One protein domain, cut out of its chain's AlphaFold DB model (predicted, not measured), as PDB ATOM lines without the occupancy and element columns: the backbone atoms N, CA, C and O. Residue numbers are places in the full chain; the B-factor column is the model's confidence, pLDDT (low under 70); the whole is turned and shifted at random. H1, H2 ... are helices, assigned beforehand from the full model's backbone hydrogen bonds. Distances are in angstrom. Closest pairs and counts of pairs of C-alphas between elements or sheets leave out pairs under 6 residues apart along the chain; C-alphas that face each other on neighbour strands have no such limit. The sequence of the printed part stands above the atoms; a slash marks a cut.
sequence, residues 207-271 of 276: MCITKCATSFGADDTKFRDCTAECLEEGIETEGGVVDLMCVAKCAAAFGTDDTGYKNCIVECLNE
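What this domain is: This is residues 207 to 271 of the 276 residues of an uncharacterized protein of Ampelomyces quisqualis (UniProt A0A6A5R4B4). Two helical hairpins, H1 with H2 and H3 with H4, make two separate pairs of helices, and a long loop joins the end of H2 to the start of H3. Residues 232 to 239, the last residue of H2 and the first part of that loop, stick out from the body. The printed part has 65 residues with four named helices, in the order H1, H2, H3, H4, and no named strand; its class is all helix. The whole is compact, with a radius of gyration of the C-alphas of 11.6 A, and the C-alphas span 28 by 27 by 17 A.

Where its parts are: The printed part begins with H1, residues 207 to 216, which runs 14.3 A from C-alpha 207 at (-22.840, 21.265, -17.353) to C-alpha 216. After four residues comes H2, residues 221 to 232, 16.8 A from first to last C-alpha, which ends with C-alpha 232 at (-18.968, 7.200, -14.427). Eleven residues then lead to H3, residues 244 to 254, 15.5 A long from first to last C-alpha. After four more residues H4, residues 259 to 270, runs 16.9 A to C-alpha 270 at (-39.480, 10.875, -28.076). H2 and H4, with 12 residues each, are the longest helices.

How they stand to each other: H1 and H2 form a helical hairpin, two helices that follow each other and run opposite ways, at a shallow tilt of 14 degrees. They touch, and their closest C-alphas are those of Phe 216 and Phe 223, 5.4 A apart. H3 and H4 form a second helical hairpin; they run opposite ways at a shallow tilt of 27 degrees. They touch, and their closest C-alphas are those of Phe 254 and Tyr 261, 5.2 A apart. The centres stand 9.3 A apart in the first hairpin and 9.1 A in the second. H1 and H3 are only just apart, with their closest C-alphas at 8.2 A. H1 and H4 are apart, H2 and H4 are apart, and H2 and H3 are apart too, though they follow each other in the chain. In H1, H2, H3 and H4 every O i to N i+4 pair is within hydrogen-bond range.

The domain as a whole: The two C-alphas farthest apart are those of Glu 232 and Thr 259, at 29.5 A. The printed part has no cut. The links from H1 to H2 and from H3 to H4 are tight, and the link from H2 to H3 is long. Without residues 232 to 239, which stand free, the body spans 26 by 25 by 18 A. The mean pLDDT of the printed part is 71.5, and 21 residues are under 70: residue 207, residues 217 to 219, residues 231 to 245 and residues 256 to 257.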
ATOM      1  N   MET A 207     -24.008  20.424 -17.095       67.62
ATOM      2  CA  MET A 207     -22.840  21.265 -17.353       67.62
ATOM      3  C   MET A 207     -21.554  20.478 -17.650       67.62
ATOM      4  O   MET A 207     -20.705  21.009 -18.358       67.62
ATOM      5  N   CYS A 208     -21.380  19.253 -17.145       76.25
ATOM      6  CA  CYS A 208     -20.209  18.411 -17.426       76.25
ATOM      7  C   CYS A 208     -20.187  18.011 -18.907       76.25
ATOM      8  O   CYS A 208     -19.240  18.325 -19.625       76.25
ATOM      9  N   ILE A 209     -21.304  17.468 -19.401       77.31
ATOM     10  CA  ILE A 209     -21.463  17.078 -20.811       77.31
ATOM     11  C   ILE A 209     -21.332  18.304 -21.731       77.31
ATOM     12  O   ILE A 209     -20.633  18.261 -22.745       77.31
ATOM     13  N   THR A 210     -21.920  19.441 -21.342       73.62
ATOM     14  CA  THR A 210     -21.813  20.697 -22.108       73.62
ATOM     15  C   THR A 210     -20.369  21.221 -22.165       73.62
ATOM     16  O   THR A 210     -19.912  21.701 -23.207       73.62
ATOM     17  N   LYS A 211     -19.598  21.090 -21.076       79.94
ATOM     18  CA  LYS A 211     -18.164  21.432 -21.054       79.94
ATOM     19  C   LYS A 211     -17.336  20.516 -21.951       79.94
ATOM     20  O   LYS A 211     -16.439  21.005 -22.639       79.94
ATOM     21  N   CYS A 212     -17.644  19.223 -21.997       80.44
ATOM     22  CA  CYS A 212     -16.981  18.301 -22.917       80.44
ATOM     23  C   CYS A 212     -17.268  18.677 -24.380       80.44
ATOM     24  O   CYS A 212     -16.341  18.756 -25.186       80.44
ATOM     25  N   ALA A 213     -18.529  18.978 -24.713       78.81
ATOM     26  CA  ALA A 213     -18.941  19.317 -26.078       78.81
ATOM     27  C   ALA A 213     -18.263  20.598 -26.584       78.81
ATOM     28  O   ALA A 213     -17.763  20.642 -27.706       78.81
ATOM     29  N   THR A 214     -18.187  21.620 -25.727       76.44
ATOM     30  CA  THR A 214     -17.524  22.895 -26.050       76.44
ATOM     31  C   THR A 214     -16.002  22.775 -26.160       76.44
ATOM     32  O   THR A 214     -15.394  23.506 -26.937       76.44
ATOM     33  N   SER A 215     -15.381  21.853 -25.417       81.44
ATOM     34  CA  SER A 215     -13.918  21.707 -25.385       81.44
ATOM     35  C   SER A 215     -13.357  20.863 -26.529       81.44
ATOM     36  O   SER A 215     -12.233  21.111 -26.967       81.44
ATOM     37  N   PHE A 216     -14.109  19.869 -27.007       81.50
ATOM     38  CA  PHE A 216     -13.593  18.868 -27.949       81.50
ATOM     39  C   PHE A 216     -14.354  18.800 -29.281       81.50
ATOM     40  O   PHE A 216     -13.834  18.230 -30.237       81.50
ATOM     41  N   GLY A 217     -15.536  19.420 -29.388       66.06
ATOM     42  CA  GLY A 217     -16.415  19.248 -30.547       66.06
ATOM     43  C   GLY A 217     -17.035  17.843 -30.606       66.06
ATOM     44  O   GLY A 217     -16.540  16.902 -29.993       66.06
ATOM     45  N   ALA A 218     -18.145  17.685 -31.332       62.09
ATOM     46  CA  ALA A 218     -18.960  16.463 -31.280       62.09
ATOM     47  C   ALA A 218     -18.307  15.203 -31.900       62.09
ATOM     48  O   ALA A 218     -18.746  14.095 -31.603       62.09
ATOM     49  N   ASP A 219     -17.270  15.360 -32.733       57.53
ATOM     50  CA  ASP A 219     -16.657  14.276 -33.527       57.53
ATOM     51  C   ASP A 219     -15.274  13.811 -33.020       57.53
ATOM     52  O   ASP A 219     -14.645  12.943 -33.629       57.53
ATOM     53  N   ASP A 220     -14.761  14.364 -31.914       73.75
ATOM     54  CA  ASP A 220     -13.468  13.940 -31.362       73.75
ATOM     55  C   ASP A 220     -13.656  12.737 -30.422       73.75
ATOM     56  O   ASP A 220     -14.489  12.739 -29.515       73.75
ATOM     57  N   THR A 221     -12.820  11.712 -30.580       76.44
ATOM     58  CA  THR A 221     -12.618  10.636 -29.593       76.44
ATOM     59  C   THR A 221     -12.509  11.147 -28.149       76.44
ATOM     60  O   THR A 221     -13.038  10.519 -27.238       76.44
ATOM     61  N   LYS A 222     -11.939  12.341 -27.947       79.25
ATOM     62  CA  LYS A 222     -11.833  12.997 -26.635       79.25
ATOM     63  C   LYS A 222     -13.167  13.456 -26.052       79.25
ATOM     64  O   LYS A 222     -13.307  13.489 -24.834       79.25
ATOM     65  N   PHE A 223     -14.152  13.797 -26.886       81.38
ATOM     66  CA  PHE A 223     -15.499  14.111 -26.410       81.38
ATOM     67  C   PHE A 223     -16.155  12.873 -25.799       81.38
ATOM     68  O   PHE A 223     -16.750  12.965 -24.726       81.38
ATOM     69  N   ARG A 224     -15.994  11.707 -26.441       74.69
ATOM     70  CA  ARG A 224     -16.478  10.427 -25.905       74.69
ATOM     71  C   ARG A 224     -15.833  10.091 -24.567       74.69
ATOM     72  O   ARG A 224     -16.564   9.740 -23.649       74.69
ATOM     73  N   ASP A 225     -14.517  10.235 -24.459       80.25
ATOM     74  CA  ASP A 225     -13.795   9.914 -23.224       80.25
ATOM     75  C   ASP A 225     -14.173  10.882 -22.085       80.25
ATOM     76  O   ASP A 225     -14.510  10.443 -20.991       80.25
ATOM     77  N   CYS A 226     -14.261  12.188 -22.367       82.06
ATOM     78  CA  CYS A 226     -14.709  13.204 -21.402       82.06
ATOM     79  C   CYS A 226     -16.160  12.978 -20.944       82.06
ATOM     80  O   CYS A 226     -16.487  13.103 -19.767       82.06
ATOM     81  N   THR A 227     -17.051  12.613 -21.871       78.69
ATOM     82  CA  THR A 227     -18.454  12.329 -21.540       78.69
ATOM     83  C   THR A 227     -18.580  11.029 -20.745       78.69
ATOM     84  O   THR A 227     -19.417  10.955 -19.852       78.69
ATOM     85  N   ALA A 228     -17.745  10.022 -21.029       75.50
ATOM     86  CA  ALA A 228     -17.684   8.781 -20.262       75.50
ATOM     87  C   ALA A 228     -17.230   9.025 -18.814       75.50
ATOM     88  O   ALA A 228     -17.864   8.499 -17.905       75.50
ATOM     89  N   GLU A 229     -16.237   9.892 -18.586       78.75
ATOM     90  CA  GLU A 229     -15.848  10.316 -17.230       78.75
ATOM     91  C   GLU A 229     -17.003  11.025 -16.500       78.75
ATOM     92  O   GLU A 229     -17.301  10.695 -15.355       78.75
ATOM     93  N   CYS A 230     -17.737  11.922 -17.176       75.44
ATOM     94  CA  CYS A 230     -18.933  12.556 -16.598       75.44
ATOM     95  C   CYS A 230     -20.057  11.551 -16.260       75.44
ATOM     96  O   CYS A 230     -20.913  11.846 -15.429       75.44
ATOM     97  N   LEU A 231     -20.104  10.400 -16.942       69.81
ATOM     98  CA  LEU A 231     -21.127   9.364 -16.768       69.81
ATOM     99  C   LEU A 231     -20.756   8.340 -15.694       69.81
ATOM    100  O   LEU A 231     -21.650   7.843 -15.009       69.81
ATOM    101  N   GLU A 232     -19.465   8.041 -15.523       64.88
ATOM    102  CA  GLU A 232     -18.968   7.200 -14.427       64.88
ATOM    103  C   GLU A 232     -19.222   7.841 -13.051       64.88
ATOM    104  O   GLU A 232     -19.361   7.122 -12.062       64.88
ATOM    105  N   GLU A 233     -19.401   9.166 -12.994       57.53
ATOM    106  CA  GLU A 233     -19.840   9.887 -11.789       57.53
ATOM    107  C   GLU A 233     -21.357   9.778 -11.487       57.53
ATOM    108  O   GLU A 233     -21.821  10.335 -10.494       57.53
ATOM    109  N   GLY A 234     -22.119   8.986 -12.259       42.97
ATOM    110  CA  GLY A 234     -23.379   8.376 -11.807       42.97
ATOM    111  C   GLY A 234     -24.673   9.061 -12.253       42.97
ATOM    112  O   GLY A 234     -25.314   9.755 -11.472       42.97
ATOM    113  N   ILE A 235     -25.129   8.808 -13.486       45.84
ATOM    114  CA  ILE A 235     -26.497   9.163 -13.906       45.84
ATOM    115  C   ILE A 235     -27.455   8.019 -13.548       45.84
ATOM    116  O   ILE A 235     -27.710   7.138 -14.367       45.84
ATOM    117  N   GLU A 236     -28.037   8.056 -12.353       44.12
ATOM    118  CA  GLU A 236     -29.347   7.436 -12.133       44.12
ATOM    119  C   GLU A 236     -30.408   8.495 -12.440       44.12
ATOM    120  O   GLU A 236     -30.718   9.355 -11.622       44.12
ATOM    121  N   THR A 237     -30.934   8.481 -13.665       44.81
ATOM    122  CA  THR A 237     -32.153   9.230 -13.989       44.81
ATOM    123  C   THR A 237     -33.325   8.265 -13.897       44.81
ATOM    124  O   THR A 237     -33.407   7.290 -14.649       44.81
ATOM    125  N   GLU A 238     -34.244   8.522 -12.965       38.34
ATOM    126  CA  GLU A 238     -35.579   7.919 -12.965       38.34
ATOM    127  C   GLU A 238     -36.329   8.399 -14.215       38.34
ATOM    128  O   GLU A 238     -37.071   9.375 -14.191       38.34
ATOM    129  N   GLY A 239     -36.067   7.775 -15.363       45.84
ATOM    130  CA  GLY A 239     -36.673   8.227 -16.615       45.84
ATOM    131  C   GLY A 239     -35.912   7.891 -17.885       45.84
ATOM    132  O   GLY A 239     -35.924   8.682 -18.817       45.84
ATOM    133  N   GLY A 240     -35.290   6.716 -17.955       48.44
ATOM    134  CA  GLY A 240     -34.766   6.182 -19.208       48.44
ATOM    135  C   GLY A 240     -33.336   6.608 -19.524       48.44
ATOM    136  O   GLY A 240     -32.906   7.733 -19.295       48.44
ATOM    137  N   VAL A 241     -32.593   5.658 -20.085       52.06
ATOM    138  CA  VAL A 241     -31.259   5.877 -20.639       52.06
ATOM    139  C   VAL A 241     -31.384   6.925 -21.741       52.06
ATOM    140  O   VAL A 241     -31.882   6.622 -22.825       52.06
ATOM    141  N   VAL A 242     -30.965   8.161 -21.466       56.09
ATOM    142  CA  VAL A 242     -30.774   9.168 -22.511       56.09
ATOM    143  C   VAL A 242     -29.768   8.581 -23.491       56.09
ATOM    144  O   VAL A 242     -28.615   8.333 -23.130       56.09
ATOM    145  N   ASP A 243     -30.209   8.302 -24.717       66.94
ATOM    146  CA  ASP A 243     -29.322   7.789 -25.750       66.94
ATOM    147  C   ASP A 243     -28.281   8.874 -26.059       66.94
ATOM    148  O   ASP A 243     -28.543   9.871 -26.722       66.94
ATOM    149  N   LEU A 244     -27.069   8.729 -25.539       65.00
ATOM    150  CA  LEU A 244     -26.009   9.714 -25.750       65.00
ATOM    151  C   LEU A 244     -25.632   9.837 -27.234       65.00
ATOM    152  O   LEU A 244     -25.162  10.894 -27.657       65.00
ATOM    153  N   MET A 245     -25.902   8.806 -28.051       68.75
ATOM    154  CA  MET A 245     -25.750   8.899 -29.506       68.75
ATOM    155  C   MET A 245     -26.738   9.894 -30.110       68.75
ATOM    156  O   MET A 245     -26.415  10.558 -31.090       68.75
ATOM    157  N   CYS A 246     -27.934   9.996 -29.539       76.12
ATOM    158  CA  CYS A 246     -28.967  10.924 -29.967       76.12
ATOM    159  C   CYS A 246     -28.527  12.378 -29.740       76.12
ATOM    160  O   CYS A 246     -28.490  13.178 -30.676       76.12
ATOM    161  N   VAL A 247     -28.081  12.692 -28.519       77.31
ATOM    162  CA  VAL A 247     -27.584  14.030 -28.155       77.31
ATOM    163  C   VAL A 247     -26.360  14.409 -28.995       77.31
ATOM    164  O   VAL A 247     -26.307  15.512 -29.543       77.31
ATOM    165  N   ALA A 248     -25.414  13.481 -29.176       73.75
ATOM    166  CA  ALA A 248     -24.226  13.708 -29.999       73.75
ATOM    167  C   ALA A 248     -24.573  13.958 -31.479       73.75
ATOM    168  O   ALA A 248     -24.027  14.877 -32.088       73.75
ATOM    169  N   LYS A 249     -25.524  13.204 -32.053       78.69
ATOM    170  CA  LYS A 249     -26.002  13.418 -33.430       78.69
ATOM    171  C   LYS A 249     -26.670  14.778 -33.599       78.69
ATOM    172  O   LYS A 249     -26.405  15.459 -34.587       78.69
ATOM    173  N   CYS A 250     -27.499  15.186 -32.641       81.62
ATOM    174  CA  CYS A 250     -28.139  16.497 -32.677       81.62
ATOM    175  C   CYS A 250     -27.114  17.631 -32.569       81.62
ATOM    176  O   CYS A 250     -27.199  18.598 -33.326       81.62
ATOM    177  N   ALA A 251     -26.114  17.492 -31.691       80.56
ATOM    178  CA  ALA A 251     -25.044  18.478 -31.546       80.56
ATOM    179  C   ALA A 251     -24.195  18.587 -32.821       80.56
ATOM    180  O   ALA A 251     -23.845  19.689 -33.236       80.56
ATOM    181  N   ALA A 252     -23.899  17.458 -33.475       75.56
ATOM    182  CA  ALA A 252     -23.165  17.437 -34.738       75.56
ATOM    183  C   ALA A 252     -23.961  18.068 -35.895       75.56
ATOM    184  O   ALA A 252     -23.382  18.746 -36.741       75.56
ATOM    185  N   ALA A 253     -25.281  17.865 -35.934       79.56
ATOM    186  CA  ALA A 253     -26.132  18.364 -37.012       79.56
ATOM    187  C   ALA A 253     -26.457  19.863 -36.899       79.56
ATOM    188  O   ALA A 253     -26.534  20.542 -37.922       79.56
ATOM    189  N   PHE A 254     -26.650  20.377 -35.680       81.62
ATOM    190  CA  PHE A 254     -27.194  21.724 -35.455       81.62
ATOM    191  C   PHE A 254     -26.292  22.643 -34.614       81.62
ATOM    192  O   PHE A 254     -26.621  23.811 -34.427       81.62
ATOM    193  N   GLY A 255     -25.156  22.154 -34.105       79.56
ATOM    194  CA  GLY A 255     -24.416  22.843 -33.043       79.56
ATOM    195  C   GLY A 255     -25.181  22.811 -31.713       79.56
ATOM    196  O   GLY A 255     -26.228  22.182 -31.611       79.56
ATOM    197  N   THR A 256     -24.668  23.463 -30.667       69.62
ATOM    198  CA  THR A 256     -25.293  23.440 -29.325       69.62
ATOM    199  C   THR A 256     -26.274  24.585 -29.066       69.62
ATOM    200  O   THR A 256     -27.095  24.487 -28.156       69.62
ATOM    201  N   ASP A 257     -26.205  25.658 -29.859       60.78
ATOM    202  CA  ASP A 257     -26.867  26.935 -29.545       60.78
ATOM    203  C   ASP A 257     -28.067  27.240 -30.458       60.78
ATOM    204  O   ASP A 257     -28.742  28.256 -30.287       60.78
ATOM    205  N   ASP A 258     -28.357  26.364 -31.422       75.44
ATOM    206  CA  ASP A 258     -29.472  26.539 -32.348       75.44
ATOM    207  C   ASP A 258     -30.784  25.997 -31.750       75.44
ATOM    208  O   ASP A 258     -30.838  24.963 -31.082       75.44
ATOM    209  N   THR A 259     -31.890  26.671 -32.052       77.44
ATOM    210  CA  THR A 259     -33.257  26.171 -31.853       77.44
ATOM    211  C   THR A 259     -33.443  24.778 -32.474       77.44
ATOM    212  O   THR A 259     -34.163  23.945 -31.923       77.44
ATOM    213  N   GLY A 260     -32.741  24.493 -33.580       79.31
ATOM    214  CA  GLY A 260     -32.695  23.172 -34.212       79.31
ATOM    215  C   GLY A 260     -32.145  22.064 -33.306       79.31
ATOM    216  O   GLY A 260     -32.678  20.957 -33.316       79.31
ATOM    217  N   TYR A 261     -31.159  22.362 -32.453       79.94
ATOM    218  CA  TYR A 261     -30.583  21.393 -31.513       79.94
ATOM    219  C   TYR A 261     -31.601  20.933 -30.469       79.94
ATOM    220  O   TYR A 261     -31.762  19.735 -30.235       79.94
ATOM    221  N   LYS A 262     -32.345  21.882 -29.885       75.12
ATOM    222  CA  LYS A 262     -33.385  21.581 -28.891       75.12
ATOM    223  C   LYS A 262     -34.504  20.738 -29.493       75.12
ATOM    224  O   LYS A 262     -34.895  19.742 -28.894       75.12
ATOM    225  N   ASN A 263     -34.970  21.101 -30.690       80.81
ATOM    226  CA  ASN A 263     -36.008  20.340 -31.383       80.81
ATOM    227  C   ASN A 263     -35.527  18.925 -31.731       80.81
ATOM    228  O   ASN A 263     -36.257  17.968 -31.495       80.81
ATOM    229  N   CYS A 264     -34.281  18.781 -32.190       86.12
ATOM    230  CA  CYS A 264     -33.683  17.480 -32.480       86.12
ATOM    231  C   CYS A 264     -33.594  16.591 -31.231       86.12
ATOM    232  O   CYS A 264     -33.977  15.426 -31.288       86.12
ATOM    233  N   ILE A 265     -33.150  17.131 -30.087       81.38
ATOM    234  CA  ILE A 265     -33.106  16.370 -28.826       81.38
ATOM    235  C   ILE A 265     -34.504  15.919 -28.418       81.38
ATOM    236  O   ILE A 265     -34.683  14.765 -28.045       81.38
ATOM    237  N   VAL A 266     -35.496  16.807 -28.498       78.81
ATOM    238  CA  VAL A 266     -36.876  16.471 -28.128       78.81
ATOM    239  C   VAL A 266     -37.439  15.381 -29.039       78.81
ATOM    240  O   VAL A 266     -38.022  14.424 -28.539       78.81
ATOM    241  N   GLU A 267     -37.257  15.476 -30.357       84.19
ATOM    242  CA  GLU A 267     -37.701  14.427 -31.289       84.19
ATOM    243  C   GLU A 267     -37.035  13.088 -30.981       84.19
ATOM    244  O   GLU A 267     -37.688  12.050 -30.917       84.19
ATOM    245  N   CYS A 268     -35.739  13.129 -30.719       81.94
ATOM    246  CA  CYS A 268     -34.931  11.939 -30.586       81.94
ATOM    247  C   CYS A 268     -35.057  11.274 -29.196       81.94
ATOM    248  O   CYS A 268     -34.963  10.055 -29.093       81.94
ATOM    249  N   LEU A 269     -35.408  12.025 -28.144       75.25
ATOM    250  CA  LEU A 269     -35.867  11.467 -26.862       75.25
ATOM    251  C   LEU A 269     -37.288  10.878 -26.944       75.25
ATOM    252  O   LEU A 269     -37.627   9.976 -26.180       75.25
ATOM    253  N   ASN A 270     -38.121  11.378 -27.863       77.31
ATOM    254  CA  ASN A 270     -39.480  10.875 -28.076       77.31
ATOM    255  C   ASN A 270     -39.532   9.631 -28.979       77.31
ATOM    256  O   ASN A 270     -40.523   8.890 -28.945       77.31
ATOM    257  N   GLU A 271     -38.484   9.357 -29.764       76.12
ATOM    258  CA  GLU A 271     -38.341   8.089 -30.476       76.12
ATOM    259  C   GLU A 271     -38.091   6.956 -29.471       76.12
ATOM    260  O   GLU A 271     -36.964   6.645 -29.091       76.12
TER     261      GLU A 271